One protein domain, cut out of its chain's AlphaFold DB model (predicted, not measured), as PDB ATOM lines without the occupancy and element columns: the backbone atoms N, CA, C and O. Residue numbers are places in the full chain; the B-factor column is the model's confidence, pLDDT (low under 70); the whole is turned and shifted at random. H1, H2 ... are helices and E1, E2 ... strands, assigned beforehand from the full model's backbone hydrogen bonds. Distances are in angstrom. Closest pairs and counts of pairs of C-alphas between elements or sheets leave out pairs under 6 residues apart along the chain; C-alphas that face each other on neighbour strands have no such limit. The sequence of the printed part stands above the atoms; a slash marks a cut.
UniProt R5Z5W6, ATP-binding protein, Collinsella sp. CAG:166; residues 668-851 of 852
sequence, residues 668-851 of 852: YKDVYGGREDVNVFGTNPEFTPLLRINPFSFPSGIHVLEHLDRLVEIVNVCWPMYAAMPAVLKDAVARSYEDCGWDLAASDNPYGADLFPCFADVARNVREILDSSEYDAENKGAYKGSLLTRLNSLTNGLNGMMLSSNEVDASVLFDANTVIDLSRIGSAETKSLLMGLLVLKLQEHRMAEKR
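This is residues 668 to 851 of the 852 residues of the protein "ATP-binding protein" of Collinsella sp. CAG:166 (UniProt R5Z5W6). An elongated domain with two helices, H8 and H2, side by side across its middle; next to H2, H3 packs across H4 of a second helical hairpin, H4 and H5, which runs along the long axis at one end. At the other end lies a small sheet of two parallel strands, E1 and E2, with H1 near it, while H7 packs on H8 and the short H6 makes a corner at the end of H5. The printed part has 184 residues, with eight named helices and two named strands in the order H1 E1 H2 H3 H4 H5 H6 H7 E2 H8, and the class is mostly helix. The whole is compact, with a radius of gyration of the C-alphas of 17.3 A, and its spans of 57 by 38 by 24 A make it only just elongated.

H1, residues 668 to 672, begins at C-alpha 668 at (208.410, 78.331, 12.406). E1 is residues 679 to 682. H2, residues 704 to 718, measures 21.2 A from first to last C-alpha, and H3, residues 725 to 739, measures 20.6 A. H4, residues 759 to 772, measures 20.0 A, and H5, residues 777 to 795, measures 26.1 A, starting at C-alpha 777 at (204.503, 126.090, 23.351). H6 is residues 797 to 802, H7 is residues 810 to 814 and E2 is residues 818 to 821. H8, residues 828 to 849, is the longest helix at 31.7 A and ends at C-alpha 849 at (232.433, 90.825, 6.559).

From the first residue on, H1 and E2 have 6 pairs of C-alphas within 8 A, the closest being those of Lys 669 and Val 819, 6.3 A apart. E1 and E2 are parallel neighbours at 16 degrees, with N 819 and O 679 at 2.8 A and N 681 and O 819 at 2.9 A, within hydrogen-bond range. They form a strand-helix-strand unit, two parallel neighbour strands with helices between them along the chain, here H2 to H7. H2 and H3 form a helical hairpin and touch, closest at the C-alphas of Val 712 and Lys 730, 6.2 A apart; they run opposite ways at a steep tilt of 36 degrees, only just beyond shallow. H3 touches H4 at a steep tilt of 66 degrees, opposite ways, with the C-alphas of Ala 732 and Asn 765 closest at 5.0 A. H4 and H5, also a helical hairpin, touch at a shallow tilt of 9 degrees, opposite ways, with the C-alphas of Ala 763 and Leu 788 closest at 5.8 A. H5, with residues 793 to 795 alone, and H6 touch only at the corner, and only just, with 3 pairs of C-alphas within 8 A; the closest are those of Leu 794 and Gly 800, 5.5 A apart. H7 touches residues 841 to 845 of H8, closest at the C-alphas of Phe 814 and Leu 842, 6.4 A apart. H8 touches H2 at a shallow tilt of 26 degrees, opposite ways, with the C-alphas of Cys 718 and Glu 829 closest at 5.7 A. H8 is apart from H3, H4, H5 and H6, and H1 touches no helix. Every O i to N i+4 pair is within hydrogen-bond range in H1, H2, H3, H4, H6, H7 and H8, and 13 of 15 are in H5.

The two C-alphas farthest apart are those of Glu 676 and Asp 776, 57.9 A. The printed part has no cut. The links from E1 to H2, with 21 residues, and from H3 to H4, with 19 residues, are long. The mean pLDDT of the printed part is 91.9, and residues 850 to 851 are under 70.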
ATOM      1  N   TYR A 668     207.044  78.831  12.626       94.62
ATOM      2  CA  TYR A 668     208.410  78.331  12.406       94.62
ATOM      3  C   TYR A 668     209.105  77.941  13.708       94.62
ATOM      4  O   TYR A 668     209.877  76.983  13.739       94.62
ATOM      5  N   LYS A 669     208.816  78.647  14.803       93.06
ATOM      6  CA  LYS A 669     209.305  78.254  16.125       93.06
ATOM      7  C   LYS A 669     208.726  76.904  16.534       93.06
ATOM      8  O   LYS A 669     209.455  76.095  17.092       93.06
ATOM      9  N   ASP A 670     207.451  76.654  16.258       91.88
ATOM     10  CA  ASP A 670     206.827  75.377  16.608       91.88
ATOM     11  C   ASP A 670     207.426  74.215  15.795       91.88
ATOM     12  O   ASP A 670     207.567  73.107  16.309       91.88
ATOM     13  N   VAL A 671     207.832  74.474  14.545       92.81
ATOM     14  CA  VAL A 671     208.478  73.480  13.669       92.81
ATOM     15  C   VAL A 671     209.939  73.220  14.056       92.81
ATOM     16  O   VAL A 671     210.357  72.064  14.098       92.81
ATOM     17  N   TYR A 672     210.728  74.263  14.340       93.19
ATOM     18  CA  TYR A 672     212.182  74.139  14.535       93.19
ATOM     19  C   TYR A 672     212.653  74.237  15.996       93.19
ATOM     20  O   TYR A 672     213.787  73.872  16.288       93.19
ATOM     21  N   GLY A 673     211.818  74.680  16.939       84.06
ATOM     22  CA  GLY A 673     212.214  75.056  18.307       84.06
ATOM     23  C   GLY A 673     212.600  73.932  19.268       84.06
ATOM     24  O   GLY A 673     212.844  74.203  20.440       84.06
ATOM     25  N   GLY A 674     212.679  72.690  18.792       82.44
ATOM     26  CA  GLY A 674     213.224  71.548  19.535       82.44
ATOM     27  C   GLY A 674     214.539  71.006  18.970       82.44
ATOM     28  O   GLY A 674     215.027  69.985  19.450       82.44
ATOM     29  N   ARG A 675     215.085  71.631  17.924       90.38
ATOM     30  CA  ARG A 675     216.309  71.184  17.261       90.38
ATOM     31  C   ARG A 675     217.543  71.792  17.924       90.38
ATOM     32  O   ARG A 675     217.613  73.002  18.092       90.38
ATOM     33  N   GLU A 676     218.529  70.958  18.259       87.31
ATOM     34  CA  GLU A 676     219.790  71.413  18.874       87.31
ATOM     35  C   GLU A 676     220.629  72.287  17.927       87.31
ATOM     36  O   GLU A 676     221.424  73.104  18.382       87.31
ATOM     37  N   ASP A 677     220.437  72.138  16.614       90.38
ATOM     38  CA  ASP A 677     221.122  72.893  15.566       90.38
ATOM     39  C   ASP A 677     220.417  74.206  15.179       90.38
ATOM     40  O   ASP A 677     220.835  74.833  14.205       90.38
ATOM     41  N   VAL A 678     219.365  74.622  15.904       94.50
ATOM     42  CA  VAL A 678     218.590  75.844  15.625       94.50
ATOM     43  C   VAL A 678     218.407  76.694  16.882       94.50
ATOM     44  O   VAL A 678     217.844  76.257  17.882       94.50
ATOM     45  N   ASN A 679     218.805  77.962  16.806       96.00
ATOM     46  CA  ASN A 679     218.546  78.941  17.856       96.00
ATOM     47  C   ASN A 679     217.146  79.537  17.690       96.00
ATOM     48  O   ASN A 679     216.780  79.988  16.605       96.00
ATOM     49  N   VAL A 680     216.370  79.602  18.771       96.12
ATOM     50  CA  VAL A 680     215.058  80.260  18.761       96.12
ATOM     51  C   VAL A 680     215.025  81.388  19.776       96.12
ATOM     52  O   VAL A 680     215.094  81.155  20.982       96.12
ATOM     53  N   PHE A 681     214.864  82.611  19.280       96.50
ATOM     54  CA  PHE A 681     214.692  83.805  20.098       96.50
ATOM     55  C   PHE A 681     213.262  84.312  19.988       96.50
ATOM     56  O   PHE A 681     212.702  84.393  18.897       96.50
ATOM     57  N   GLY A 682     212.668  84.687  21.114       94.56
ATOM     58  CA  GLY A 682     211.330  85.268  21.143       94.56
ATOM     59  C   GLY A 682     211.243  86.455  22.087       94.56
ATOM     60  O   GLY A 682     212.246  86.966  22.581       94.56
ATOM     61  N   THR A 683     210.023  86.915  22.338       92.56
ATOM     62  CA  THR A 683     209.776  88.146  23.109       92.56
ATOM     63  C   THR A 683     209.364  87.909  24.555       92.56
ATOM     64  O   THR A 683     209.288  88.856  25.333       92.56
ATOM     65  N   ASN A 684     209.090  86.658  24.937       91.31
ATOM     66  CA  ASN A 684     208.714  86.299  26.300       91.31
ATOM     67  C   ASN A 684     209.723  85.286  26.878       91.31
ATOM     68  O   ASN A 684     209.775  84.156  26.379       91.31
ATOM     69  N   PRO A 685     210.475  85.657  27.937       89.94
ATOM     70  CA  PRO A 685     211.517  84.812  28.521       89.94
ATOM     71  C   PRO A 685     210.985  83.526  29.172       89.94
ATOM     72  O   PRO A 685     211.767  82.622  29.441       89.94
ATOM     73  N   GLU A 686     209.677  83.423  29.424       90.25
ATOM     74  CA  GLU A 686     209.047  82.203  29.947       90.25
ATOM     75  C   GLU A 686     209.004  81.071  28.906       90.25
ATOM     76  O   GLU A 686     209.028  79.899  29.269       90.25
ATOM     77  N   PHE A 687     208.948  81.410  27.614       87.50
ATOM     78  CA  PHE A 687     208.742  80.432  26.537       87.50
ATOM     79  C   PHE A 687     209.981  80.201  25.673       87.50
ATOM     80  O   PHE A 687     210.130  79.130  25.098       87.50
ATOM     81  N   THR A 688     210.837  81.209  25.530       91.75
ATOM     82  CA  THR A 688     212.009  81.184  24.645       91.75
ATOM     83  C   THR A 688     213.107  82.073  25.216       91.75
ATOM     84  O   THR A 688     212.772  83.077  25.855       91.75
ATOM     85  N   PRO A 689     214.392  81.804  24.919       93.75
ATOM     86  CA  PRO A 689     215.447  82.797  25.078       93.75
ATOM     87  C   PRO A 689     215.006  84.162  24.537       93.75
ATOM     88  O   PRO A 689     214.450  84.269  23.440       93.75
ATOM     89  N   LEU A 690     215.198  85.205  25.343       94.62
ATOM     90  CA  LEU A 690     214.762  86.547  24.978       94.62
ATOM     91  C   LEU A 690     215.651  87.089  23.857       94.62
ATOM     92  O   LEU A 690     216.873  87.099  23.998       94.62
ATOM     93  N   LEU A 691     215.040  87.585  22.783       95.88
ATOM     94  CA  LEU A 691     215.739  88.344  21.754       95.88
ATOM     95  C   LEU A 691     216.284  89.636  22.370       95.88
ATOM     96  O   LEU A 691     215.504  90.507  22.749       95.88
ATOM     97  N   ARG A 692     217.610  89.762  22.460       95.75
ATOM     98  CA  ARG A 692     218.271  90.989  22.913       95.75
ATOM     99  C   ARG A 692     219.052  91.608  21.772       95.75
ATOM    100  O   ARG A 692     219.904  90.947  21.190       95.75
ATOM    101  N   ILE A 693     218.756  92.861  21.464       95.38
ATOM    102  CA  ILE A 693     219.406  93.625  20.400       95.38
ATOM    103  C   ILE A 693     219.688  95.009  20.958       95.38
ATOM    104  O   ILE A 693     218.787  95.623  21.529       95.38
ATOM    105  N   ASN A 694     220.898  95.517  20.750       95.31
ATOM    106  CA  ASN A 694     221.185  96.916  21.009       95.31
ATOM    107  C   ASN A 694     220.999  97.704  19.701       95.31
ATOM    108  O   ASN A 694     221.793  97.539  18.780       95.31
ATOM    109  N   PRO A 695     219.979  98.568  19.574       95.50
ATOM    110  CA  PRO A 695     219.731  99.318  18.341       95.50
ATOM    111  C   PRO A 695     220.853 100.278  17.953       95.50
ATOM    112  O   PRO A 695     220.901 100.661  16.794       95.50
ATOM    113  N   PHE A 696     221.692 100.675  18.917       96.19
ATOM    114  CA  PHE A 696     222.724 101.703  18.779       96.19
ATOM    115  C   PHE A 696     224.142 101.135  18.630       96.19
ATOM    116  O   PHE A 696     225.091 101.885  18.432       96.19
ATOM    117  N   SER A 697     224.328  99.823  18.775       95.25
ATOM    118  CA  SER A 697     225.630  99.221  18.487       95.25
ATOM    119  C   SER A 697     225.768  98.918  16.999       95.25
ATOM    120  O   SER A 697     224.800  98.565  16.320       95.25
ATOM    121  N   PHE A 698     226.993  98.994  16.496       94.62
ATOM    122  CA  PHE A 698     227.333  98.711  15.106       94.62
ATOM    123  C   PHE A 698     228.710  98.034  15.030       94.62
ATOM    124  O   PHE A 698     229.542  98.242  15.914       94.62
ATOM    125  N   PRO A 699     228.967  97.198  14.007       93.00
ATOM    126  CA  PRO A 699     230.231  96.483  13.888       93.00
ATOM    127  C   PRO A 699     231.383  97.409  13.482       93.00
ATOM    128  O   PRO A 699     231.197  98.425  12.802       93.00
ATOM    129  N   SER A 700     232.607  97.007  13.834       87.12
ATOM    130  CA  SER A 700     233.824  97.696  13.400       87.12
ATOM    131  C   SER A 700     233.888  97.768  11.873       87.12
ATOM    132  O   SER A 700     233.755  96.751  11.191       87.12
ATOM    133  N   GLY A 701     234.116  98.964  11.333       88.06
ATOM    134  CA  GLY A 701     234.123  99.215   9.890       88.06
ATOM    135  C   GLY A 701     232.863  99.911   9.374       88.06
ATOM    136  O   GLY A 701     232.878 100.365   8.230       88.06
ATOM    137  N   ILE A 702     231.821 100.053  10.197       93.88
ATOM    138  CA  ILE A 702     230.718 100.990   9.961       93.88
ATOM    139  C   ILE A 702     230.998 102.281  10.730       93.88
ATOM    140  O   ILE A 702     231.407 102.249  11.887       93.88
ATOM    141  N   HIS A 703     230.809 103.419  10.070       95.12
ATOM    142  CA  HIS A 703     230.983 104.729  10.687       95.12
ATOM    143  C   HIS A 703     229.740 105.099  11.512       95.12
ATOM    144  O   HIS A 703     228.619 104.896  11.043       95.12
ATOM    145  N   VAL A 704     229.911 105.710  12.689       95.69
ATOM    146  CA  VAL A 704     228.798 106.051  13.603       95.69
ATOM    147  C   VAL A 704     227.698 106.875  12.925       95.69
ATOM    148  O   VAL A 704     226.516 106.578  13.075       95.69
ATOM    149  N   LEU A 705     228.073 107.860  12.102       96.06
ATOM    150  CA  LEU A 705     227.116 108.664  11.326       96.06
ATOM    151  C   LEU A 705     226.332 107.856  10.275       96.06
ATOM    152  O   LEU A 705     225.162 108.153  10.053       96.06
ATOM    153  N   GLU A 706     226.930 106.828   9.656       95.50
ATOM    154  CA  GLU A 706     226.200 105.959   8.720       95.50
ATOM    155  C   GLU A 706     225.135 105.137   9.449       95.50
ATOM    156  O   GLU A 706     224.003 105.029   8.977       95.50
ATOM    157  N   HIS A 707     225.499 104.567  10.600       96.50
ATOM    158  CA  HIS A 707     224.583 103.787  11.426       96.50
ATOM    159  C   HIS A 707     223.453 104.664  11.983       96.50
ATOM    160  O   HIS A 707     222.277 104.314  11.869       96.50
ATOM    161  N   LEU A 708     223.792 105.844  12.515       96.12
ATOM    162  CA  LEU A 708     222.829 106.818  13.030       96.12
ATOM    163  C   LEU A 708     221.787 107.197  11.977       96.12
ATOM    164  O   LEU A 708     220.590 107.167  12.272       96.12
ATOM    165  N   ASP A 709     222.220 107.531  10.758       94.75
ATOM    166  CA  ASP A 709     221.313 107.932   9.682       94.75
ATOM    167  C   ASP A 709     220.333 106.807   9.319       94.75
ATOM    168  O   ASP A 709     219.124 107.050   9.252       94.75
ATOM    169  N   ARG A 710     220.822 105.567   9.179       96.38
ATOM    170  CA  ARG A 710     219.978 104.394   8.880       96.38
ATOM    171  C   ARG A 710     219.006 104.072  10.017       96.38
ATOM    172  O   ARG A 710     217.836 103.783   9.764       96.38
ATOM    173  N   LEU A 711     219.465 104.138  11.268       96.62
ATOM    174  CA  LEU A 711     218.636 103.902  12.450       96.62
ATOM    175  C   LEU A 711     217.492 104.921  12.531       96.62
ATOM    176  O   LEU A 711     216.331 104.546  12.705       96.62
ATOM    177  N   VAL A 712     217.808 106.209  12.374       95.19
ATOM    178  CA  VAL A 712     216.815 107.289  12.396       95.19
ATOM    179  C   VAL A 712     215.815 107.134  11.249       95.19
ATOM    180  O   VAL A 712     214.618 107.336  11.457       95.19
ATOM    181  N   GLU A 713     216.263 106.735  10.059       94.31
ATOM    182  CA  GLU A 713     215.382 106.483   8.915       94.31
ATOM    183  C   GLU A 713     214.394 105.338   9.184       94.31
ATOM    184  O   GLU A 713     213.191 105.510   8.974       94.31
ATOM    185  N   ILE A 714     214.851 104.216   9.752       95.38
ATOM    186  CA  ILE A 714     213.968 103.107  10.154       95.38
ATOM    187  C   ILE A 714     212.915 103.578  11.157       95.38
ATOM    188  O   ILE A 714     211.728 103.277  11.000       95.38
ATOM    189  N   VAL A 715     213.324 104.344  12.172       93.06
ATOM    190  CA  VAL A 715     212.395 104.880  13.175       93.06
ATOM    191  C   VAL A 715     211.372 105.825  12.528       93.06
ATOM    192  O   VAL A 715     210.181 105.738  12.834       93.06
ATOM    193  N   ASN A 716     211.801 106.668  11.585       91.25
ATOM    194  CA  ASN A 716     210.924 107.591  10.857       91.25
ATOM    195  C   ASN A 716     209.905 106.883   9.952       91.25
ATOM    196  O   ASN A 716     208.815 107.411   9.756       91.25
ATOM    197  N   VAL A 717     210.237 105.713   9.400       90.94
ATOM    198  CA  VAL A 717     209.303 104.911   8.588       90.94
ATOM    199  C   VAL A 717     208.305 104.155   9.471       90.94
ATOM    200  O   VAL A 717     207.147 103.984   9.094       90.94
ATOM    201  N   CYS A 718     208.734 103.704  10.652       90.56
ATOM    202  CA  CYS A 718     207.889 102.922  11.557       90.56
ATOM    203  C   CYS A 718     206.890 103.773  12.348       90.56
ATOM    204  O   CYS A 718     205.861 103.254  12.785       90.56
ATOM    205  N   TRP A 719     207.185 105.058  12.557       88.12
ATOM    206  CA  TRP A 719     206.324 105.977  13.295       88.12
ATOM    207  C   TRP A 719     205.731 107.048  12.382       88.12
ATOM    208  O   TRP A 719     206.428 107.584  11.526       88.12
ATOM    209  N   PRO A 720     204.471 107.460  12.594       82.06
ATOM    210  CA  PRO A 720     203.947 108.640  11.928       82.06
ATOM    211  C   PRO A 720     204.633 109.882  12.512       82.06
ATOM    212  O   PRO A 720     204.333 110.322  13.631       82.06
ATOM    213  N   MET A 721     205.589 110.408  11.746       85.31
ATOM    214  CA  MET A 721     206.373 111.605  12.047       85.31
ATOM    215  C   MET A 721     205.827 112.800  11.263       85.31
ATOM    216  O   MET A 721     205.477 112.674  10.091       85.31
ATOM    217  N   TYR A 722     205.769 113.978  11.886       79.38
ATOM    218  CA  TYR A 722     205.352 115.211  11.217       79.38
ATOM    219  C   TYR A 722     206.239 116.396  11.597       79.38
ATOM    220  O   TYR A 722     206.878 116.410  12.651       79.38
ATOM    221  N   ALA A 723     206.244 117.400  10.717       83.44
ATOM    222  CA  ALA A 723     206.957 118.660  10.894       83.44
ATOM    223  C   ALA A 723     208.434 118.451  11.293       83.44
ATOM    224  O   ALA A 723     209.183 117.819  10.552       83.44
ATOM    225  N   ALA A 724     208.858 118.976  12.445       86.25
ATOM    226  CA  ALA A 724     210.256 118.962  12.874       86.25
ATOM    227  C   ALA A 724     210.684 117.696  13.646       86.25
ATOM    228  O   ALA A 724     211.856 117.579  14.003       86.25
ATOM    229  N   MET A 725     209.780 116.740  13.904       89.38
ATOM    230  CA  MET A 725     210.101 115.549  14.709       89.38
ATOM    231  C   MET A 725     211.296 114.735  14.198       89.38
ATOM    232  O   MET A 725     212.118 114.363  15.033       89.38
ATOM    233  N   PRO A 726     211.447 114.466  12.882       91.56
ATOM    234  CA  PRO A 726     212.600 113.713  12.385       91.56
ATOM    235  C   PRO A 726     213.933 114.397  12.696       91.56
ATOM    236  O   PRO A 726     214.894 113.733  13.072       91.56
ATOM    237  N   ALA A 727     213.980 115.729  12.585       90.62
ATOM    238  CA  ALA A 727     215.179 116.509  12.870       90.62
ATOM    239  C   ALA A 727     215.506 116.508  14.369       90.62
ATOM    240  O   ALA A 727     216.654 116.285  14.741       90.62
ATOM    241  N   VAL A 728     214.490 116.683  15.224       92.94
ATOM    242  CA  VAL A 728     214.645 116.612  16.686       92.94
ATOM    243  C   VAL A 728     215.125 115.230  17.121       92.94
ATOM    244  O   VAL A 728     216.017 115.130  17.959       92.94
ATOM    245  N   LEU A 729     214.564 114.159  16.550       94.81
ATOM    246  CA  LEU A 729     214.995 112.796  16.849       94.81
ATOM    247  C   LEU A 729     216.443 112.562  16.400       94.81
ATOM    248  O   LEU A 729     217.222 112.010  17.168       94.81
ATOM    249  N   LYS A 730     216.812 113.002  15.191       95.31
ATOM    250  CA  LYS A 730     218.180 112.870  14.675       95.31
ATOM    251  C   LYS A 730     219.201 113.566  15.579       95.31
ATOM    252  O   LYS A 730     220.197 112.951  15.945       95.31
ATOM    253  N   ASP A 731     218.923 114.811  15.968       95.12
ATOM    254  CA  ASP A 731     219.770 115.587  16.885       95.12
ATOM    255  C   ASP A 731     219.858 114.908  18.264       95.12
ATOM    256  O   ASP A 731     220.941 114.741  18.816       95.12
ATOM    257  N   ALA A 732     218.739 114.393  18.786       96.44
ATOM    258  CA  ALA A 732     218.734 113.669  20.054       96.44
ATOM    259  C   ALA A 732     219.560 112.377  20.016       96.44
ATOM    260  O   ALA A 732     220.251 112.069  20.987       96.44
ATOM    261  N   VAL A 733     219.505 111.616  18.919       97.19
ATOM    262  CA  VAL A 733     220.330 110.411  18.755       97.19
ATOM    263  C   VAL A 733     221.809 110.791  18.679       97.19
ATOM    264  O   VAL A 733     222.601 110.192  19.399       97.19
ATOM    265  N   ALA A 734     222.175 111.812  17.897       97.50
ATOM    266  CA  ALA A 734     223.561 112.279  17.773       97.50
ATOM    267  C   ALA A 734     224.151 112.687  19.128       97.50
ATOM    268  O   ALA A 734     225.169 112.136  19.543       97.50
ATOM    269  N   ARG A 735     223.443 113.542  19.875       97.38
ATOM    270  CA  ARG A 735     223.858 113.948  21.226       97.38
ATOM    271  C   ARG A 735     223.961 112.777  22.194       97.38
ATOM    272  O   ARG A 735     224.810 112.780  23.069       97.38
ATOM    273  N   SER A 736     223.135 111.743  22.029       97.38
ATOM    274  CA  SER A 736     223.211 110.557  22.893       97.38
ATOM    275  C   SER A 736     224.510 109.772  22.688       97.38
ATOM    276  O   SER A 736     225.041 109.226  23.652       97.38
ATOM    277  N   TYR A 737     225.050 109.732  21.467       97.31
ATOM    278  CA  TYR A 737     226.378 109.162  21.218       97.31
ATOM    279  C   TYR A 737     227.490 110.039  21.804       97.31
ATOM    280  O   TYR A 737     228.392 109.511  22.456       97.31
ATOM    281  N   GLU A 738     227.409 111.360  21.626       96.75
ATOM    282  CA  GLU A 738     228.370 112.318  22.197       96.75
ATOM    283  C   GLU A 738     228.404 112.238  23.733       96.75
ATOM    284  O   GLU A 738     229.481 112.180  24.325       96.75
ATOM    285  N   ASP A 739     227.239 112.124  24.381       96.00
ATOM    286  CA  ASP A 739     227.106 111.918  25.831       96.00
ATOM    287  C   ASP A 739     227.785 110.621  26.307       96.00
ATOM    288  O   ASP A 739     228.253 110.540  27.445       96.00
ATOM    289  N   CYS A 740     227.855 109.604  25.441       94.75
ATOM    290  CA  CYS A 740     228.572 108.350  25.698       94.75
ATOM    291  C   CYS A 740     230.082 108.447  25.405       94.75
ATOM    292  O   CYS A 740     230.806 107.470  25.606       94.75
ATOM    293  N   GLY A 741     230.568 109.604  24.946       94.81
ATOM    294  CA  GLY A 741     231.979 109.879  24.678       94.81
ATOM    295  C   GLY A 741     232.431 109.642  23.236       94.81
ATOM    296  O   GLY A 741     233.636 109.632  22.999       94.81
ATOM    297  N   TRP A 742     231.510 109.445  22.287       96.81
ATOM    298  CA  TRP A 742     231.864 109.292  20.872       96.81
ATOM    299  C   TRP A 742     232.242 110.623  20.224       96.81
ATOM    300  O   TRP A 742     231.489 111.594  20.314       96.81
ATOM    301  N   ASP A 743     233.348 110.638  19.481       95.62
ATOM    302  CA  ASP A 743     233.599 111.658  18.466       95.62
ATOM    303  C   ASP A 743     232.898 111.224  17.172       95.62
ATOM    304  O   ASP A 743     233.301 110.274  16.497       95.62
ATOM    305  N   LEU A 744     231.813 111.916  16.821       94.94
ATOM    306  CA  LEU A 744     231.017 111.579  15.642       94.94
ATOM    307  C   LEU A 744     231.767 111.770  14.319       94.94
ATOM    308  O   LEU A 744     231.394 111.143  13.330       94.94
ATOM    309  N   ALA A 745     232.786 112.633  14.275       93.62
ATOM    310  CA  ALA A 745     233.559 112.910  13.068       93.62
ATOM    311  C   ALA A 745     234.715 111.920  12.888       93.62
ATOM    312  O   ALA A 745     234.990 111.508  11.761       93.62
ATOM    313  N   ALA A 746     235.382 111.534  13.979       92.94
ATOM    314  CA  ALA A 746     236.419 110.503  13.960       92.94
ATOM    315  C   ALA A 746     235.839 109.074  13.983       92.94
ATOM    316  O   ALA A 746     236.522 108.126  13.595       92.94
ATOM    317  N   SER A 747     234.573 108.927  14.390       94.06
ATOM    318  CA  SER A 747     233.896 107.648  14.621       94.06
ATOM    319  C   SER A 747     234.668 106.743  15.581       94.06
ATOM    320  O   SER A 747     234.784 105.535  15.355       94.06
ATOM    321  N   ASP A 748     235.173 107.329  16.661       93.62
ATOM    322  CA  ASP A 748     235.861 106.627  17.735       93.62
ATOM    323  C   ASP A 748     235.313 107.020  19.114       93.62
ATOM    324  O   ASP A 748     234.607 108.015  19.287       93.62
ATOM    325  N   ASN A 749     235.598 106.176  20.107       94.12
ATOM    326  CA  ASN A 749     235.290 106.448  21.503       94.12
ATOM    327  C   ASN A 749     236.507 106.063  22.363       94.12
ATOM    328  O   ASN A 749     236.813 104.872  22.495       94.12
ATOM    329  N   PRO A 750     237.211 107.038  22.967       88.25
ATOM    330  CA  PRO A 750     238.434 106.784  23.725       88.25
ATOM    331  C   PRO A 750     238.189 106.026  25.039       88.25
ATOM    332  O   PRO A 750     239.136 105.496  25.620       88.25
ATOM    333  N   TYR A 751     236.944 105.964  25.516       89.38
ATOM    334  CA  TYR A 751     236.566 105.264  26.746       89.38
ATOM    335  C   TYR A 751     236.174 103.798  26.505       89.38
ATOM    336  O   TYR A 751     236.096 103.026  27.460       89.38
ATOM    337  N   GLY A 752     235.970 103.404  25.243       84.00
ATOM    338  CA  GLY A 752     235.667 102.034  24.834       84.00
ATOM    339  C   GLY A 752     234.775 101.989  23.595       84.00
ATOM    340  O   GLY A 752     233.769 102.689  23.528       84.00
ATOM    341  N   ALA A 753     235.116 101.126  22.635       79.88
ATOM    342  CA  ALA A 753     234.365 100.977  21.384       79.88
ATOM    343  C   ALA A 753     232.956 100.380  21.571       79.88
ATOM    344  O   ALA A 753     232.115 100.544  20.696       79.88
ATOM    345  N   ASP A 754     232.687  99.743  22.716       84.56
ATOM    346  CA  ASP A 754     231.413  99.073  23.013       84.56
ATOM    347  C   ASP A 754     230.449  99.932  23.862       84.56
ATOM    348  O   ASP A 754     229.430  99.447  24.362       84.56
ATOM    349  N   LEU A 755     230.772 101.213  24.075       91.94
ATOM    350  CA  LEU A 755     229.961 102.137  24.875       91.94
ATOM    351  C   LEU A 755     228.931 102.856  24.003       91.94
ATOM    352  O   LEU A 755     229.201 103.922  23.458       91.94
ATOM    353  N   PHE A 756     227.733 102.290  23.889       95.38
ATOM    354  CA  PHE A 756     226.652 102.828  23.056       95.38
ATOM    355  C   PHE A 756     225.502 103.421  23.886       95.38
ATOM    356  O   PHE A 756     225.244 102.941  24.995       95.38
ATOM    357  N   PRO A 757     224.769 104.416  23.348       95.62
ATOM    358  CA  PRO A 757     223.581 104.954  24.003       95.62
ATOM    359  C   PRO A 757     222.426 103.946  24.037       95.62
ATOM    360  O   PRO A 757     222.433 102.924  23.350       95.62
ATOM    361  N   CYS A 758     221.385 104.263  24.808       94.44
ATOM    362  CA  CYS A 758     220.112 103.546  24.777       94.44
ATOM    363  C   CYS A 758     218.923 104.487  24.519       94.44
ATOM    364  O   CYS A 758     219.043 105.713  24.521       94.44
ATOM    365  N   PHE A 759     217.720 103.929  24.338       95.06
ATOM    366  CA  PHE A 759     216.522 104.748  24.105       95.06
ATOM    367  C   PHE A 759     216.184 105.689  25.270       95.06
ATOM    368  O   PHE A 759     215.526 106.706  25.047       95.06
ATOM    369  N   ALA A 760     216.636 105.389  26.494       94.25
ATOM    370  CA  ALA A 760     216.451 106.283  27.632       94.25
ATOM    371  C   ALA A 760     217.308 107.556  27.506       94.25
ATOM    372  O   ALA A 760     216.818 108.641  27.828       94.25
ATOM    373  N   ASP A 761     218.530 107.446  26.974       95.75
ATOM    374  CA  ASP A 761     219.395 108.597  26.685       95.75
ATOM    375  C   ASP A 761     218.783 109.465  25.584       95.75
ATOM    376  O   ASP A 761     218.636 110.676  25.750       95.75
ATOM    377  N   VAL A 762     218.272 108.839  24.518       96.19
ATOM    378  CA  VAL A 762     217.564 109.560  23.447       96.19
ATOM    379  C   VAL A 762     216.320 110.268  23.989       96.19
ATOM    380  O   VAL A 762     216.083 111.431  23.670       96.19
ATOM    381  N   ALA A 763     215.529 109.621  24.851       94.94
ATOM    382  CA  ALA A 763     214.357 110.245  25.471       94.94
ATOM    383  C   ALA A 763     214.725 111.426  26.389       94.94
ATOM    384  O   ALA A 763     213.972 112.402  26.470       94.94
ATOM    385  N   ARG A 764     215.871 111.363  27.082       95.81
ATOM    386  CA  ARG A 764     216.420 112.502  27.832       95.81
ATOM    387  C   ARG A 764     216.746 113.649  26.877       95.81
ATOM    388  O   ARG A 764     216.198 114.739  27.047       95.81
ATOM    389  N   ASN A 765     217.518 113.376  25.832       96.50
ATOM    390  CA  ASN A 765     218.005 114.391  24.901       96.50
ATOM    391  C   ASN A 765     216.890 115.022  24.054       96.50
ATOM    392  O   ASN A 765     216.888 116.234  23.855       96.50
ATOM    393  N   VAL A 766     215.859 114.263  23.657       95.06
ATOM    394  CA  VAL A 766     214.651 114.825  23.016       95.06
ATOM    395  C   VAL A 766     213.982 115.865  23.917       95.06
ATOM    396  O   VAL A 766     213.555 116.918  23.440       95.06
ATOM    397  N   ARG A 767     213.865 115.584  25.222       93.81
ATOM    398  CA  ARG A 767     213.248 116.518  26.172       93.81
ATOM    399  C   ARG A 767     214.058 117.807  26.262       93.81
ATOM    400  O   ARG A 767     213.468 118.876  26.140       93.81
ATOM    401  N   GLU A 768     215.372 117.688  26.423       94.12
ATOM    402  CA  GLU A 768     216.287 118.826  26.546       94.12
ATOM    403  C   GLU A 768     216.287 119.704  25.289       94.12
ATOM    404  O   GLU A 768     216.087 120.914  25.395       94.12
ATOM    405  N   ILE A 769     216.392 119.098  24.098       92.94
ATOM    406  CA  ILE A 769     216.352 119.810  22.811       92.94
ATOM    407  C   ILE A 769     215.047 120.593  22.654       92.94
ATOM    408  O   ILE A 769     215.059 121.771  22.285       92.94
ATOM    409  N   LEU A 770     213.907 119.958  22.942       90.88
ATOM    410  CA  LEU A 770     212.603 120.607  22.823       90.88
ATOM    411  C   LEU A 770     212.434 121.731  23.844       90.88
ATOM    412  O   LEU A 770     211.864 122.767  23.502       90.88
ATOM    413  N   ASP A 771     212.947 121.571  25.065       90.19
ATOM    414  CA  ASP A 771     212.918 122.624  26.079       90.19
ATOM    415  C   ASP A 771     213.711 123.862  25.642       90.19
ATOM    416  O   ASP A 771     213.171 124.973  25.700       90.19
ATOM    417  N   SER A 772     214.920 123.673  25.102       89.19
ATOM    418  CA  SER A 772     215.798 124.762  24.649       89.19
ATOM    419  C   SER A 772     215.474 125.341  23.265       89.19
ATOM    420  O   SER A 772     216.092 126.319  22.862       89.19
ATOM    421  N   SER A 773     214.560 124.734  22.502       87.88
ATOM    422  CA  SER A 773     214.255 125.155  21.122       87.88
ATOM    423  C   SER A 773     213.422 126.445  21.028       87.88
ATOM    424  O   SER A 773     212.720 126.815  21.967       87.88
ATOM    425  N   GLU A 774     213.421 127.089  19.859       87.50
ATOM    426  CA  GLU A 774     212.613 128.289  19.549       87.50
ATOM    427  C   GLU A 774     211.169 127.960  19.094       87.50
ATOM    428  O   GLU A 774     210.447 128.831  18.613       87.50
ATOM    429  N   TYR A 775     210.724 126.698  19.202       86.12
ATOM    430  CA  TYR A 775     209.348 126.321  18.850       86.12
ATOM    431  C   TYR A 775     208.325 126.949  19.815       86.12
ATOM    432  O   TYR A 775     208.601 127.143  21.001       86.12
ATOM    433  N   ASP A 776     207.111 127.223  19.338       87.00
ATOM    434  CA  ASP A 776     206.023 127.672  20.208       87.00
ATOM    435  C   ASP A 776     205.579 126.572  21.191       87.00
ATOM    436  O   ASP A 776     205.857 125.380  21.020       87.00
ATOM    437  N   ALA A 777     204.890 126.981  22.258       85.31
ATOM    438  CA  ALA A 777     204.503 126.090  23.351       85.31
ATOM    439  C   ALA A 777     203.583 124.938  22.905       85.31
ATOM    440  O   ALA A 777     203.664 123.846  23.472       85.31
ATOM    441  N   GLU A 778     202.739 125.162  21.894       84.88
ATOM    442  CA  GLU A 778     201.827 124.149  21.363       84.88
ATOM    443  C   GLU A 778     202.613 123.072  20.605       84.88
ATOM    444  O   GLU A 778     202.489 121.885  20.917       84.88
ATOM    445  N   ASN A 779     203.519 123.476  19.709       84.25
ATOM    446  CA  ASN A 779     204.401 122.559  18.989       84.25
ATOM    447  C   ASN A 779     205.357 121.806  19.927       84.25
ATOM    448  O   ASN A 779     205.498 120.587  19.801       84.25
ATOM    449  N   LYS A 780     205.953 122.473  20.927       86.50
ATOM    450  CA  LYS A 780     206.766 121.801  21.962       86.50
ATOM    451  C   LYS A 780     205.957 120.747  22.717       86.50
ATOM    452  O   LYS A 780     206.437 119.628  22.908       86.50
ATOM    453  N   GLY A 781     204.739 121.090  23.142       85.62
ATOM    454  CA  GLY A 781     203.839 120.174  23.843       85.62
ATOM    455  C   GLY A 781     203.469 118.961  22.989       85.62
ATOM    456  O   GLY A 781     203.585 117.824  23.452       85.62
ATOM    457  N   ALA A 782     203.107 119.193  21.726       84.81
ATOM    458  CA  ALA A 782     202.761 118.143  20.777       84.81
ATOM    459  C   ALA A 782     203.947 117.202  20.498       84.81
ATOM    460  O   ALA A 782     203.790 115.983  20.563       84.81
ATOM    461  N   TYR A 783     205.148 117.749  20.263       87.69
ATOM    462  CA  TYR A 783     206.358 116.963  19.996       87.69
ATOM    463  C   TYR A 783     206.821 116.152  21.203       87.69
ATOM    464  O   TYR A 783     207.180 114.982  21.063       87.69
ATOM    465  N   LYS A 784     206.765 116.736  22.405       86.19
ATOM    466  CA  LYS A 784     207.048 115.999  23.641       86.19
ATOM    467  C   LYS A 784     206.053 114.863  23.836       86.19
ATOM    468  O   LYS A 784     206.468 113.743  24.121       86.19
ATOM    469  N   GLY A 785     204.761 115.138  23.662       84.94
ATOM    470  CA  GLY A 785     203.704 114.142  23.814       84.94
ATOM    471  C   GLY A 785     203.859 112.959  22.857       84.94
ATOM    472  O   GLY A 785     203.689 111.816  23.279       84.94
ATOM    473  N   SER A 786     204.228 113.196  21.597       86.12
ATOM    474  CA  SER A 786     204.344 112.137  20.589       86.12
ATOM    475  C   SER A 786     205.654 111.340  20.677       86.12
ATOM    476  O   SER A 786     205.610 110.110  20.672       86.12
ATOM    477  N   LEU A 787     206.815 112.004  20.769       89.62
ATOM    478  CA  LEU A 787     208.124 111.342  20.737       89.62
ATOM    479  C   LEU A 787     208.442 110.664  22.065       89.62
ATOM    480  O   LEU A 787     208.808 109.490  22.081       89.62
ATOM    481  N   LEU A 788     208.265 111.369  23.189       91.19
ATOM    482  CA  LEU A 788     208.631 110.818  24.497       91.19
ATOM    483  C   LEU A 788     207.744 109.636  24.870       91.19
ATOM    484  O   LEU A 788     208.243 108.667  25.429       91.19
ATOM    485  N   THR A 789     206.450 109.665  24.536       89.69
ATOM    486  CA  THR A 789     205.554 108.529  24.808       89.69
ATOM    487  C   THR A 789     206.005 107.278  24.058       89.69
ATOM    488  O   THR A 789     206.061 106.202  24.652       89.69
ATOM    489  N   ARG A 790     206.392 107.411  22.782       90.69
ATOM    490  CA  ARG A 790     206.888 106.278  21.990       90.69
ATOM    491  C   ARG A 790     208.238 105.778  22.494       90.69
ATOM    492  O   ARG A 790     208.366 104.580  22.730       90.69
ATOM    493  N   LEU A 791     209.199 106.672  22.740       92.69
ATOM    494  CA  LEU A 791     210.529 106.307  23.243       92.69
ATOM    495  C   LEU A 791     210.442 105.635  24.619       92.69
ATOM    496  O   LEU A 791     210.996 104.557  24.804       92.69
ATOM    497  N   ASN A 792     209.658 106.187  25.548       91.56
ATOM    498  CA  ASN A 792     209.442 105.576  26.863       91.56
ATOM    499  C   ASN A 792     208.732 104.210  26.765       91.56
ATOM    500  O   ASN A 792     208.921 103.348  27.620       91.56
ATOM    501  N   SER A 793     207.920 103.970  25.726       90.25
ATOM    502  CA  SER A 793     207.321 102.642  25.511       90.25
ATOM    503  C   SER A 793     208.355 101.575  25.110       90.25
ATOM    504  O   SER A 793     208.124 100.383  25.330       90.25
ATOM    505  N   LEU A 794     209.506 101.991  24.564       91.69
ATOM    506  CA  LEU A 794     210.634 101.119  24.233       91.69
ATOM    507  C   LEU A 794     211.589 100.883  25.410       91.69
ATOM    508  O   LEU A 794     212.316  99.897  25.396       91.69
ATOM    509  N   THR A 795     211.580 101.742  26.434       90.81
ATOM    510  CA  THR A 795     212.456 101.609  27.616       90.81
ATOM    511  C   THR A 795     211.856 100.751  28.730       90.81
ATOM    512  O   THR A 795     212.547 100.424  29.690       90.81
ATOM    513  N   ASN A 796     210.573 100.391  28.635       87.25
ATOM    514  CA  ASN A 796     209.832  99.741  29.716       87.25
ATOM    515  C   ASN A 796     209.349  98.333  29.319       87.25
ATOM    516  O   ASN A 796     209.173  98.017  28.141       87.25
ATOM    517  N   GLY A 797     209.078  97.488  30.319       89.56
ATOM    518  CA  GLY A 797     208.511  96.148  30.118       89.56
ATOM    519  C   GLY A 797     209.391  95.236  29.255       89.56
ATOM    520  O   GLY A 797     210.615  95.335  29.284       89.56
ATOM    521  N   LEU A 798     208.760  94.351  28.471       90.38
ATOM    522  CA  LEU A 798     209.471  93.414  27.587       90.38
ATOM    523  C   LEU A 798     210.316  94.132  26.526       90.38
ATOM    524  O   LEU A 798     211.416  93.677  26.235       90.38
ATOM    525  N   ASN A 799     209.855  95.275  26.005       90.75
ATOM    526  CA  ASN A 799     210.618  96.055  25.027       90.75
ATOM    527  C   ASN A 799     211.951  96.528  25.612       90.75
ATOM    528  O   ASN A 799     212.977  96.352  24.970       90.75
ATOM    529  N   GLY A 800     211.949  97.041  26.848       90.38
ATOM    530  CA  GLY A 800     213.182  97.462  27.521       90.38
ATOM    531  C   GLY A 800     214.135  96.300  27.820       90.38
ATOM    532  O   GLY A 800     215.348  96.475  27.792       90.38
ATOM    533  N   MET A 801     213.607  95.094  28.062       91.94
ATOM    534  CA  MET A 801     214.437  93.894  28.240       91.94
ATOM    535  C   MET A 801     215.044  93.399  26.920       91.94
ATOM    536  O   MET A 801     216.143  92.849  26.924       91.94
ATOM    537  N   MET A 802     214.329  93.568  25.803       94.00
ATOM    538  CA  MET A 802     214.806  93.201  24.468       94.00
ATOM    539  C   MET A 802     215.795  94.233  23.905       94.00
ATOM    540  O   MET A 802     216.814  93.868  23.329       94.00
ATOM    541  N   LEU A 803     215.513  95.524  24.077       93.88
ATOM    542  CA  LEU A 803     216.308  96.640  23.562       93.88
ATOM    543  C   LEU A 803     217.363  97.038  24.597       93.88
ATOM    544  O   LEU A 803     217.233  98.052  25.282       93.88
ATOM    545  N   SER A 804     218.382  96.191  24.747       86.75
ATOM    546  CA  SER A 804     219.365  96.281  25.832       86.75
ATOM    547  C   SER A 804     220.800  96.208  25.318       86.75
ATOM    548  O   SER A 804     221.048  95.651  24.253       86.75
ATOM    549  N   SER A 805     221.749  96.713  26.110       84.69
ATOM    550  CA  SER A 805     223.185  96.664  25.806       84.69
ATOM    551  C   SER A 805     223.781  95.253  25.843       84.69
ATOM    552  O   SER A 805     224.804  95.011  25.214       84.69
ATOM    553  N   ASN A 806     223.148  94.308  26.546       88.44
ATOM    554  CA  ASN A 806     223.551  92.902  26.565       88.44
ATOM    555  C   ASN A 806     222.903  92.159  25.385       88.44
ATOM    556  O   ASN A 806     221.992  91.349  25.583       88.44
ATOM    557  N   GLU A 807     223.304  92.524  24.167       92.31
ATOM    558  CA  GLU A 807     222.752  91.964  22.936       92.31
ATOM    559  C   GLU A 807     223.231  90.533  22.663       92.31
ATOM    560  O   GLU A 807     224.264  90.087  23.160       92.31
ATOM    561  N   VAL A 808     222.441  89.789  21.890       94.56
ATOM    562  CA  VAL A 808     222.845  88.476  21.383       94.56
ATOM    563  C   VAL A 808     223.930  88.678  20.329       94.56
ATOM    564  O   VAL A 808     223.825  89.574  19.494       94.56
ATOM    565  N   ASP A 809     224.948  87.819  20.357       93.12
ATOM    566  CA  ASP A 809     226.044  87.853  19.395       93.12
ATOM    567  C   ASP A 809     225.531  87.785  17.942       93.12
ATOM    568  O   ASP A 809     224.684  86.951  17.593       93.12
ATOM    569  N   ALA A 810     226.053  88.671  17.091       92.75
ATOM    570  CA  ALA A 810     225.637  88.794  15.698       92.75
ATOM    571  C   ALA A 810     225.876  87.504  14.895       92.75
ATOM    572  O   ALA A 810     225.051  87.162  14.050       92.75
ATOM    573  N   SER A 811     226.933  86.744  15.200       93.00
ATOM    574  CA  SER A 811     227.207  85.463  14.539       93.00
ATOM    575  C   SER A 811     226.157  84.401  14.879       93.00
ATOM    576  O   SER A 811     225.733  83.630  14.021       93.00
ATOM    577  N   VAL A 812     225.636  84.408  16.110       94.88
ATOM    578  CA  VAL A 812     224.538  83.515  16.510       94.88
ATOM    579  C   VAL A 812     223.248  83.904  15.787       94.88
ATOM    580  O   VAL A 812     222.516  83.030  15.329       94.88
ATOM    581  N   LEU A 813     222.963  85.201  15.647       94.31
ATOM    582  CA  LEU A 813     221.747  85.668  14.974       94.31
ATOM    583  C   LEU A 813     221.781  85.486  13.453       94.31
ATOM    584  O   LEU A 813     220.760  85.120  12.874       94.31
ATOM    585  N   PHE A 814     222.915  85.775  12.811       95.19
ATOM    586  CA  PHE A 814     222.992  85.933  11.358       95.19
ATOM    587  C   PHE A 814     223.764  84.830  10.640       95.19
ATOM    588  O   PHE A 814     223.516  84.643   9.447       95.19
ATOM    589  N   ASP A 815     224.653  84.100  11.325       94.19
ATOM    590  CA  ASP A 815     225.482  83.048  10.718       94.19
ATOM    591  C   ASP A 815     225.071  81.632  11.123       94.19
ATOM    592  O   ASP A 815     225.351  80.698  10.375       94.19
ATOM    593  N   ALA A 816     224.382  81.450  12.251       94.81
ATOM    594  CA  ALA A 816     223.781  80.174  12.642       94.81
ATOM    595  C   ALA A 816     222.322  80.045  12.162       94.81
ATOM    596  O   ALA A 816     221.694  81.023  11.758       94.81
ATOM    597  N   ASN A 817     221.762  78.831  12.226       96.06
ATOM    598  CA  ASN A 817     220.336  78.626  11.965       96.06
ATOM    599  C   ASN A 817     219.516  79.265  13.077       96.06
ATOM    600  O   ASN A 817     219.589  78.824  14.227       96.06
ATOM    601  N   THR A 818     218.724  80.272  12.733       96.88
ATOM    602  CA  THR A 818     218.047  81.094  13.732       96.88
ATOM    603  C   THR A 818     216.602  81.387  13.344       96.88
ATOM    604  O   THR A 818     216.291  81.774  12.216       96.88
ATOM    605  N   VAL A 819     215.701  81.237  14.314       97.12
ATOM    606  CA  VAL A 819     214.301  81.661  14.236       97.12
ATOM    607  C   VAL A 819     214.066  82.773  15.248       97.12
ATOM    608  O   VAL A 819     214.324  82.618  16.441       97.12
ATOM    609  N   ILE A 820     213.533  83.892  14.772       97.25
ATOM    610  CA  ILE A 820     213.147  85.039  15.585       97.25
ATOM    611  C   ILE A 820     211.622  85.154  15.572       97.25
ATOM    612  O   ILE A 820     211.021  85.561  14.574       97.25
ATOM    613  N   ASP A 821     210.996  84.792  16.690       96.56
ATOM    614  CA  ASP A 821     209.547  84.811  16.891       96.56
ATOM    615  C   ASP A 821     209.084  86.146  17.499       96.56
ATOM    616  O   ASP A 821     209.240  86.419  18.693       96.56
ATOM    617  N   LEU A 822     208.459  86.977  16.664       96.06
ATOM    618  CA  LEU A 822     207.864  88.264  17.032       96.06
ATOM    619  C   LEU A 822     206.327  88.189  17.139       96.06
ATOM    620  O   LEU A 822     205.670  89.215  17.349       96.06
ATOM    621  N   SER A 823     205.729  86.996  17.016       93.81
ATOM    622  CA  SER A 823     204.270  86.789  16.950       93.81
ATOM    623  C   SER A 823     203.510  87.386  18.137       93.81
ATOM    624  O   SER A 823     202.446  87.986  17.959       93.81
ATOM    625  N   ARG A 824     204.090  87.304  19.343       92.00
ATOM    626  CA  ARG A 824     203.470  87.738  20.608       92.00
ATOM    627  C   ARG A 824     203.462  89.250  20.840       92.00
ATOM    628  O   ARG A 824     202.845  89.702  21.803       92.00
ATOM    629  N   ILE A 825     204.136  90.038  20.004       91.62
ATOM    630  CA  ILE A 825     204.053  91.499  20.094       91.62
ATOM    631  C   ILE A 825     202.661  91.941  19.620       91.62
ATOM    632  O   ILE A 825     202.166  91.470  18.601       91.62
ATOM    633  N   GLY A 826     202.007  92.842  20.351       87.56
ATOM    634  CA  GLY A 826     200.689  93.356  19.952       87.56
ATOM    635  C   GLY A 826     200.762  94.497  18.932       87.56
ATOM    636  O   GLY A 826     199.974  94.547  17.993       87.56
ATOM    637  N   SER A 827     201.719  95.413  19.105       89.25
ATOM    638  CA  SER A 827     201.842  96.622  18.283       89.25
ATOM    639  C   SER A 827     202.469  96.330  16.919       89.25
ATOM    640  O   SER A 827     203.591  95.823  16.841       89.25
ATOM    641  N   ALA A 828     201.770  96.706  15.845       90.19
ATOM    642  CA  ALA A 828     202.305  96.636  14.487       90.19
ATOM    643  C   ALA A 828     203.527  97.551  14.309       90.19
ATOM    644  O   ALA A 828     204.505  97.132  13.698       90.19
ATOM    645  N   GLU A 829     203.517  98.747  14.908       90.00
ATOM    646  CA  GLU A 829     204.649  99.686  14.870       90.00
ATOM    647  C   GLU A 829     205.904  99.064  15.499       90.00
ATOM    648  O   GLU A 829     206.992  99.136  14.933       90.00
ATOM    649  N   THR A 830     205.754  98.386  16.643       90.62
ATOM    650  CA  THR A 830     206.872  97.723  17.334       90.62
ATOM    651  C   THR A 830     207.390  96.516  16.553       90.62
ATOM    652  O   THR A 830     208.602  96.316  16.496       90.62
ATOM    653  N   LYS A 831     206.507  95.727  15.920       93.19
ATOM    654  CA  LYS A 831     206.928  94.633  15.026       93.19
ATOM    655  C   LYS A 831     207.747  95.163  13.857       93.19
ATOM    656  O   LYS A 831     208.841  94.664  13.625       93.19
ATOM    657  N   SER A 832     207.240  96.185  13.167       94.06
ATOM    658  CA  SER A 832     207.934  96.814  12.040       94.06
ATOM    659  C   SER A 832     209.288  97.380  12.458       94.06
ATOM    660  O   SER A 832     210.272  97.150  11.761       94.06
ATOM    661  N   LEU A 833     209.363  98.035  13.623       94.31
ATOM    662  CA  LEU A 833     210.616  98.561  14.158       94.31
ATOM    663  C   LEU A 833     211.630  97.444  14.416       94.31
ATOM    664  O   LEU A 833     212.749  97.520  13.924       94.31
ATOM    665  N   LEU A 834     211.251  96.387  15.140       94.69
ATOM    666  CA  LEU A 834     212.158  95.270  15.430       94.69
ATOM    667  C   LEU A 834     212.605  94.542  14.160       94.69
ATOM    668  O   LEU A 834     213.775  94.189  14.044       94.69
ATOM    669  N   MET A 835     211.708  94.360  13.188       95.69
ATOM    670  CA  MET A 835     212.069  93.818  11.876       95.69
ATOM    671  C   MET A 835     213.066  94.727  11.148       95.69
ATOM    672  O   MET A 835     214.062  94.233  10.629       95.69
ATOM    673  N   GLY A 836     212.836  96.042  11.146       95.88
ATOM    674  CA  GLY A 836     213.753  97.019  10.557       95.88
ATOM    675  C   GLY A 836     215.131  97.000  11.217       95.88
ATOM    676  O   GLY A 836     216.139  96.973  10.520       95.88
ATOM    677  N   LEU A 837     215.181  96.920  12.550       95.94
ATOM    678  CA  LEU A 837     216.429  96.807  13.312       95.94
ATOM    679  C   LEU A 837     217.185  95.510  12.999       95.94
ATOM    680  O   LEU A 837     218.398  95.538  12.825       95.94
ATOM    681  N   LEU A 838     216.483  94.380  12.887       96.50
ATOM    682  CA  LEU A 838     217.091  93.103  12.503       96.50
ATOM    683  C   LEU A 838     217.689  93.155  11.096       96.50
ATOM    684  O   LEU A 838     218.795  92.664  10.884       96.50
ATOM    685  N   VAL A 839     216.983  93.770  10.145       95.56
ATOM    686  CA  VAL A 839     217.474  93.947   8.772       95.56
ATOM    687  C   VAL A 839     218.672  94.899   8.733       95.56
ATOM    688  O   VAL A 839     219.647  94.590   8.052       95.56
ATOM    689  N   LEU A 840     218.641  96.002   9.491       96.25
ATOM    690  CA  LEU A 840     219.773  96.925   9.634       96.25
ATOM    691  C   LEU A 840     221.017  96.194  10.133       96.25
ATOM    692  O   LEU A 840     222.067  96.241   9.500       96.25
ATOM    693  N   LYS A 841     220.874  95.472  11.245       95.44
ATOM    694  CA  LYS A 841     221.959  94.715  11.867       95.44
ATOM    695  C   LYS A 841     222.515  93.642  10.939       95.44
ATOM    696  O   LYS A 841     223.729  93.533  10.804       95.44
ATOM    697  N   LEU A 842     221.644  92.899  10.252       95.56
ATOM    698  CA  LEU A 842     222.054  91.918   9.248       95.56
ATOM    699  C   LEU A 842     222.847  92.583   8.115       95.56
ATOM    700  O   LEU A 842     223.888  92.074   7.704       95.56
ATOM    701  N   GLN A 843     222.367  93.718   7.606       94.94
ATOM    702  CA  GLN A 843     223.039  94.452   6.539       94.94
ATOM    703  C   GLN A 843     224.430  94.924   6.979       94.94
ATOM    704  O   GLN A 843     225.398  94.715   6.251       94.94
ATOM    705  N   GLU A 844     224.537  95.529   8.161       95.00
ATOM    706  CA  GLU A 844     225.802  96.028   8.706       95.00
ATOM    707  C   GLU A 844     226.793  94.896   8.993       95.00
ATOM    708  O   GLU A 844     227.964  95.015   8.631       95.00
ATOM    709  N   HIS A 845     226.317  93.767   9.531       94.69
ATOM    710  CA  HIS A 845     227.111  92.549   9.728       94.69
ATOM    711  C   HIS A 845     227.718  92.054   8.407       94.69
ATOM    712  O   HIS A 845     228.934  91.924   8.282       94.69
ATOM    713  N   ARG A 846     226.895  91.901   7.358       93.06
ATOM    714  CA  ARG A 846     227.360  91.459   6.028       93.06
ATOM    715  C   ARG A 846     228.248  92.484   5.314       93.06
ATOM    716  O   ARG A 846     229.066  92.107   4.473       93.06
ATOM    717  N   MET A 847     228.089  93.779   5.593       92.44
ATOM    718  CA  MET A 847     228.966  94.831   5.061       92.44
ATOM    719  C   MET A 847     230.352  94.804   5.709       92.44
ATOM    720  O   MET A 847     231.342  95.003   5.003       92.44
ATOM    721  N   ALA A 848     230.420  94.552   7.017       88.75
ATOM    722  CA  ALA A 848     231.677  94.425   7.745       88.75
ATOM    723  C   ALA A 848     232.471  93.191   7.283       88.75
ATOM    724  O   ALA A 848     233.664  93.306   7.013       88.75
ATOM    725  N   GLU A 849     231.801  92.052   7.069       84.62
ATOM    726  CA  GLU A 849     232.433  90.825   6.559       84.62
ATOM    727  C   GLU A 849     233.048  90.988   5.163       84.62
ATOM    728  O   GLU A 849     234.112  90.446   4.902       84.62
ATOM    729  N   LYS A 850     232.423  91.756   4.259       69.62
ATOM    730  CA  LYS A 850     232.958  91.992   2.901       69.62
ATOM    731  C   LYS A 850     234.233  92.842   2.863       69.62
ATOM    732  O   LYS A 850     234.849  92.940   1.802       69.62
ATOM    733  N   ARG A 851     234.560  93.542   3.955       52.59
ATOM    734  CA  ARG A 851     235.761  94.386   4.071       52.59
ATOM    735  C   ARG A 851     236.946  93.653   4.714       52.59
ATOM    736  O   ARG A 851     238.057  94.171   4.605       52.59
TER     737      ARG A 851